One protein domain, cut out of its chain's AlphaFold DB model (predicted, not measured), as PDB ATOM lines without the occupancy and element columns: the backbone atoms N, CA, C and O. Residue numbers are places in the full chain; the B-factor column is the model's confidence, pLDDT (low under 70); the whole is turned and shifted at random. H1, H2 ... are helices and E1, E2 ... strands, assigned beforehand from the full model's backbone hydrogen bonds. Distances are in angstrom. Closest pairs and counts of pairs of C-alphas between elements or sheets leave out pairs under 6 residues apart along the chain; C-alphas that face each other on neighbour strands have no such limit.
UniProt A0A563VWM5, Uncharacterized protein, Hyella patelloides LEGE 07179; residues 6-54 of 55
ATOM      1  N   PHE A   6     221.400 202.939 118.536       96.19
ATOM      2  CA  PHE A   6     220.825 204.134 119.136       96.19
ATOM      3  C   PHE A   6     221.351 205.382 118.423       96.19
ATOM      4  O   PHE A   6     222.542 205.457 118.121       96.19
ATOM      5  N   GLU A   7     220.473 206.354 118.190       95.44
ATOM      6  CA  GLU A   7     220.850 207.729 117.850       95.44
ATOM      7  C   GLU A   7     221.032 208.548 119.135       95.44
ATOM      8  O   GLU A   7     220.331 208.319 120.127       95.44
ATOM      9  N   ILE A   8     221.974 209.494 119.126       95.38
ATOM     10  CA  ILE A   8     222.147 210.468 120.211       95.38
ATOM     11  C   ILE A   8     221.230 211.649 119.906       95.38
ATOM     12  O   ILE A   8     221.380 212.292 118.868       95.38
ATOM     13  N   VAL A   9     220.291 211.935 120.805       96.25
ATOM     14  CA  VAL A   9     219.288 212.992 120.628       96.25
ATOM     15  C   VAL A   9     218.949 213.618 121.976       96.25
ATOM     16  O   VAL A   9     218.818 212.902 122.964       96.25
ATOM     17  N   ASP A  10     218.848 214.948 122.020       91.56
ATOM     18  CA  ASP A  10     218.375 215.730 123.173       91.56
ATOM     19  C   ASP A  10     218.994 215.327 124.521       91.56
ATOM     20  O   ASP A  10     218.304 215.093 125.512       91.56
ATOM     21  N   ASN A  11     220.328 215.228 124.558       93.31
ATOM     22  CA  ASN A  11     221.093 214.819 125.744       93.31
ATOM     23  C   ASN A  11     220.733 213.409 126.276       93.31
ATOM     24  O   ASN A  11     221.007 213.074 127.429       93.31
ATOM     25  N   GLY A  12     220.132 212.581 125.422       94.62
ATOM     26  CA  GLY A  12     219.768 211.193 125.658       94.62
ATOM     27  C   GLY A  12     220.039 210.320 124.432       94.62
ATOM     28  O   GLY A  12     220.850 210.647 123.563       94.62
ATOM     29  N   SER A  13     219.374 209.166 124.378       96.50
ATOM     30  CA  SER A  13     219.481 208.250 123.243       96.50
ATOM     31  C   SER A  13     218.128 207.658 122.886       96.50
ATOM     32  O   SER A  13     217.303 207.383 123.762       96.50
ATOM     33  N   LYS A  14     217.908 207.444 121.592       96.31
ATOM     34  CA  LYS A  14     216.699 206.817 121.068       96.31
ATOM     35  C   LYS A  14     217.082 205.595 120.254       96.31
ATOM     36  O   LYS A  14     218.001 205.632 119.444       96.31
ATOM     37  N   ARG A  15     216.394 204.478 120.497       95.94
ATOM     38  CA  ARG A  15     216.617 203.249 119.731       95.94
ATOM     39  C   ARG A  15     216.193 203.474 118.283       95.94
ATOM     40  O   ARG A  15     215.083 203.944 118.037       95.94
ATOM     41  N   ILE A  16     217.041 203.047 117.356       95.62
ATOM     42  CA  ILE A  16     216.777 203.086 115.917       95.62
ATOM     43  C   ILE A  16     216.820 201.676 115.331       95.62
ATOM     44  O   ILE A  16     217.537 200.792 115.811       95.62
ATOM     45  N   THR A  17     216.007 201.452 114.302       95.62
ATOM     46  CA  THR A  17     215.976 200.194 113.539       95.62
ATOM     47  C   THR A  17     216.587 200.341 112.152       95.62
ATOM     48  O   THR A  17     216.909 199.331 111.537       95.62
ATOM     49  N   LYS A  18     216.810 201.579 111.703       94.56
ATOM     50  CA  LYS A  18     217.491 201.941 110.459       94.56
ATOM     51  C   LYS A  18     218.722 202.783 110.774       94.56
ATOM     52  O   LYS A  18     218.798 203.375 111.846       94.56
ATOM     53  N   SER A  19     219.695 202.795 109.874       91.44
ATOM     54  CA  SER A  19     220.858 203.670 109.980       91.44
ATOM     55  C   SER A  19     220.511 205.085 109.529       91.44
ATOM     56  O   SER A  19     219.995 205.278 108.433       91.44
ATOM     57  N   GLU A  20     220.896 206.066 110.340       92.31
ATOM     58  CA  GLU A  20     220.830 207.491 109.990       92.31
ATOM     59  C   GLU A  20     222.029 207.948 109.130       92.31
ATOM     60  O   GLU A  20     222.049 209.063 108.624       92.31
ATOM     61  N   VAL A  21     223.049 207.093 108.960       89.94
ATOM     62  CA  VAL A  21     224.268 207.401 108.185       89.94
ATOM     63  C   VAL A  21     224.247 206.704 106.828       89.94
ATOM     64  O   VAL A  21     224.566 207.306 105.806       89.94
ATOM     65  N   LEU A  22     223.869 205.425 106.808       87.06
ATOM     66  CA  LEU A  22     223.769 204.626 105.592       87.06
ATOM     67  C   LEU A  22     222.300 204.499 105.199       87.06
ATOM     68  O   LEU A  22     221.562 203.682 105.747       87.06
ATOM     69  N   SER A  23     221.884 205.317 104.234       85.12
ATOM     70  CA  SER A  23     220.520 205.280 103.707       85.12
ATOM     71  C   SER A  23     220.151 203.867 103.245       85.12
ATOM     72  O   SER A  23     220.913 203.222 102.531       85.12
ATOM     73  N   GLY A  24     218.984 203.384 103.672       82.62
ATOM     74  CA  GLY A  24     218.485 202.048 103.321       82.62
ATOM     75  C   GLY A  24     219.017 200.900 104.188       82.62
ATOM     76  O   GLY A  24     218.536 199.778 104.052       82.62
ATOM     77  N   LEU A  25     219.947 201.144 105.120       90.38
ATOM     78  CA  LEU A  25     220.446 200.090 106.005       90.38
ATOM     79  C   LEU A  25     219.501 199.833 107.187       90.38
ATOM     80  O   LEU A  25     219.494 200.581 108.165       90.38
ATOM     81  N   GLU A  26     218.775 198.717 107.154       93.94
ATOM     82  CA  GLU A  26     218.111 198.154 108.336       93.94
ATOM     83  C   GLU A  26     219.143 197.511 109.281       93.94
ATOM     84  O   GLU A  26     219.965 196.688 108.875       93.94
ATOM     85  N   ILE A  27     219.073 197.800 110.580       94.56
ATOM     86  CA  ILE A  27     220.013 197.277 111.594       94.56
ATOM     87  C   ILE A  27     219.935 195.743 111.722       94.56
ATOM     88  O   ILE A  27     220.911 195.086 112.101       94.56
ATOM     89  N   ASN A  28     218.806 195.136 111.342       94.81
ATOM     90  CA  ASN A  28     218.686 193.678 111.264       94.81
ATOM     91  C   ASN A  28     219.630 193.056 110.221       94.81
ATOM     92  O   ASN A  28     220.141 191.963 110.467       94.81
ATOM     93  N   ILE A  29     219.944 193.758 109.126       94.00
ATOM     94  CA  ILE A  29     220.893 193.278 108.109       94.00
ATOM     95  C   ILE A  29     222.293 193.125 108.719       94.00
ATOM     96  O   ILE A  29     222.984 192.143 108.456       94.00
ATOM     97  N   LEU A  30     222.698 194.037 109.615       92.62
ATOM     98  CA  LEU A  30     223.967 193.917 110.347       92.62
ATOM     99  C   LEU A  30     223.977 192.702 111.276       92.62
ATOM    100  O   LEU A  30     224.996 192.025 111.409       92.62
ATOM    101  N   THR A  31     222.842 192.403 111.911       94.38
ATOM    102  CA  THR A  31     222.715 191.201 112.742       94.38
ATOM    103  C   THR A  31     222.940 189.940 111.912       94.38
ATOM    104  O   THR A  31     223.678 189.055 112.342       94.38
ATOM    105  N   GLU A  32     222.355 189.871 110.719       94.50
ATOM    106  CA  GLU A  32     222.522 188.739 109.811       94.50
ATOM    107  C   GLU A  32     223.951 188.649 109.249       94.50
ATOM    108  O   GLU A  32     224.539 187.567 109.252       94.50
ATOM    109  N   ALA A  33     224.564 189.778 108.876       93.31
ATOM    110  CA  ALA A  33     225.961 189.829 108.437       93.31
ATOM    111  C   ALA A  33     226.908 189.229 109.489       93.31
ATOM    112  O   ALA A  33     227.735 188.368 109.182       93.31
ATOM    113  N   LEU A  34     226.742 189.626 110.755       93.25
ATOM    114  CA  LEU A  34     227.558 189.133 111.865       93.25
ATOM    115  C   LEU A  34     227.250 187.678 112.257       93.25
ATOM    116  O   LEU A  34     228.060 187.023 112.915       93.25
ATOM    117  N   GLN A  35     226.063 187.168 111.926       93.38
ATOM    118  CA  GLN A  35     225.753 185.744 112.072       93.38
ATOM    119  C   GLN A  35     226.439 184.932 110.970       93.38
ATOM    120  O   GLN A  35     227.070 183.918 111.271       93.38
ATOM    121  N   ARG A  36     226.388 185.405 109.718       93.75
ATOM    122  CA  ARG A  36     227.055 184.780 108.564       93.75
ATOM    123  C   ARG A  36     228.575 184.762 108.721       93.75
ATOM    124  O   ARG A  36     229.194 183.735 108.457       93.75
ATOM    125  N   SER A  37     229.176 185.829 109.254       93.00
ATOM    126  CA  SER A  37     230.633 185.921 109.463       93.00
ATOM    127  C   SER A  37     231.205 184.886 110.436       93.00
ATOM    128  O   SER A  37     232.417 184.724 110.510       93.00
ATOM    129  N   ARG A  38     230.357 184.181 111.198       91.19
ATOM    130  CA  ARG A  38     230.793 183.082 112.076       91.19
ATOM    131  C   ARG A  38     231.071 181.789 111.314       91.19
ATOM    132  O   ARG A  38     231.817 180.960 111.818       91.19
ATOM    133  N   ASN A  39     230.465 181.625 110.137       89.00
ATOM    134  CA  ASN A  39     230.492 180.383 109.361       89.00
ATOM    135  C   ASN A  39     231.039 180.568 107.932       89.00
ATOM    136  O   ASN A  39     231.301 179.580 107.254       89.00
ATOM    137  N   SER A  40     231.211 181.812 107.475       87.81
ATOM    138  CA  SER A  40     231.659 182.171 106.122       87.81
ATOM    139  C   SER A  40     232.827 183.155 106.173       87.81
ATOM    140  O   SER A  40     233.009 183.862 107.167       87.81
ATOM    141  N   ASN A  41     233.621 183.226 105.100       89.75
ATOM    142  CA  ASN A  41     234.726 184.183 105.045       89.75
ATOM    143  C   ASN A  41     234.212 185.632 104.915       89.75
ATOM    144  O   ASN A  41     233.113 185.891 104.423       89.75
ATOM    145  N   HIS A  42     235.026 186.596 105.351       84.44
ATOM    146  CA  HIS A  42     234.637 188.008 105.370       84.44
ATOM    147  C   HIS A  42     234.357 188.596 103.976       84.44
ATOM    148  O   HIS A  42     233.522 189.493 103.863       84.44
ATOM    149  N   THR A  43     235.004 188.095 102.918       93.56
ATOM    150  CA  THR A  43     234.802 188.571 101.540       93.56
ATOM    151  C   THR A  43     233.403 188.226 101.031       93.56
ATOM    152  O   THR A  43     232.715 189.089 100.488       93.56
ATOM    153  N   GLU A  44     232.948 186.993 101.254       94.00
ATOM    154  CA  GLU A  44     231.606 186.529 100.881       94.00
ATOM    155  C   GLU A  44     230.517 187.287 101.639       94.00
ATOM    156  O   GLU A  44     229.531 187.725 101.046       94.00
ATOM    157  N   VAL A  45     230.715 187.493 102.943       95.19
ATOM    158  CA  VAL A  45     229.770 188.255 103.771       95.19
ATOM    159  C   VAL A  45     229.707 189.715 103.325       95.19
ATOM    160  O   VAL A  45     228.616 190.274 103.248       95.19
ATOM    161  N   GLY A  46     230.849 190.320 102.985       92.75
ATOM    162  CA  GLY A  46     230.907 191.678 102.446       92.75
ATOM    163  C   GLY A  46     230.178 191.808 101.107       92.75
ATOM    164  O   GLY A  46     229.367 192.716 100.939       92.75
ATOM    165  N   ALA A  47     230.400 190.872 100.179       93.81
ATOM    166  CA  ALA A  47     229.706 190.848  98.892       93.81
ATOM    167  C   ALA A  47     228.184 190.693  99.060       93.81
ATOM    168  O   ALA A  47     227.415 191.429  98.440       93.81
ATOM    169  N   TRP A  48     227.747 189.788  99.940       94.12
ATOM    170  CA  TRP A  48     226.331 189.606 100.268       94.12
ATOM    171  C   TRP A  48     225.712 190.862 100.897       94.12
ATOM    172  O   TRP A  48     224.609 191.258 100.521       94.12
ATOM    173  N   LEU A  49     226.427 191.513 101.822       92.00
ATOM    174  CA  LEU A  49     225.968 192.735 102.479       92.00
ATOM    175  C   LEU A  49     225.771 193.866 101.461       92.00
ATOM    176  O   LEU A  49     224.769 194.570 101.521       92.00
ATOM    177  N   LEU A  50     226.682 194.000 100.491       90.12
ATOM    178  CA  LEU A  50     226.561 194.989  99.416       90.12
ATOM    179  C   LEU A  50     225.321 194.769  98.540       90.12
ATOM    180  O   LEU A  50     224.690 195.743  98.140       90.12
ATOM    181  N   GLN A  51     224.932 193.515  98.285       90.31
ATOM    182  CA  GLN A  51     223.704 193.206  97.541       90.31
ATOM    183  C   GLN A  51     222.439 193.671  98.273       90.31
ATOM    184  O   GLN A  51     221.465 194.025  97.614       90.31
ATOM    185  N   GLN A  52     222.452 193.733  99.610       86.75
ATOM    186  CA  GLN A  52     221.302 194.220 100.383       86.75
ATOM    187  C   GLN A  52     221.054 195.728 100.190       86.75
ATOM    188  O   GLN A  52     219.961 196.201 100.478       86.75
ATOM    189  N   PHE A  53     222.045 196.479  99.692       80.75
ATOM    190  CA  PHE A  53     221.924 197.913  99.390       80.75
ATOM    191  C   PHE A  53     221.575 198.215  97.928       80.75
ATOM    192  O   PHE A  53     221.409 199.379  97.575       80.75
ATOM    193  N   GLN A  54     221.534 197.200  97.062       77.56
ATOM    194  CA  GLN A  54     221.275 197.361  95.625       77.56
ATOM    195  C   GLN A  54     219.797 197.165  95.247       77.56
ATOM    196  O   GLN A  54     219.475 197.215  94.061       77.56
TER     197      GLN A  54
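Overview. This is residues 6 to 54 of the 55 residues of an uncharacterized protein of Hyella patelloides LEGE 07179 (UniProt A0A563VWM5). What shape do these coordinates draw? Two hairpins are set end to end: the two-stranded hairpin of E1 and E2 at one end, the helical hairpin of H1 and H2 at the other, with their turns pointing outward and a looping link, residues 17 to 26, between them. Residues 8 to 13 stick out free at the strand end. What is it made of? The printed part has 49 residues with two named strands and then two named helices, in the order E1, E2, H1, H2; the sheet, E1 - E2, is antiparallel and the class is mixed. It is loose, with a radius of gyration of the C-alphas of 13.1 A, and flat, spanning 40 by 23 by 12 A.

Arrangement. How do the strands pair? E1, residues 6 to 9, and E2, residues 12 to 16, form an antiparallel hairpin at 140 degrees, with N 7 and O 14 at 2.9 A and N 12 and O 9 at 2.8 A, within hydrogen-bond range. What comes nearest to E2 beyond it? The closest C-alphas of E2 and H1, residues 27 to 36, are those of Ile 16 and Ile 27, 7.9 A apart. How do the helices stand? H1 and H2, residues 42 to 51, touch as a helical hairpin, the closest C-alphas being those of Ala 33 and Val 45, 6.2 A apart. They run opposite ways at a shallow tilt of 33 degrees, only just short of steep. In H1 and H2 every O i to N i+4 pair is within hydrogen-bond range. H2 is apart from E1 and E2, and H1 is apart from E1.

Along the chain. Where do the strands lie? E1 begins at C-alpha 6 (220.825, 204.134, 119.136) and is 9.1 A long; E2 is 13.0 A long. And the helices? H1 is 14.7 A long and H2 14.4 A, ending at C-alpha 51 (223.704, 193.206, 97.541).

Size, cuts and confidence. How large is it? The two farthest C-alphas, those of Asp 10 and Ser 40, are 39.9 A apart. Is it continuous and confident? The printed part has no cut and no long link, and no printed residue has a pLDDT under 70.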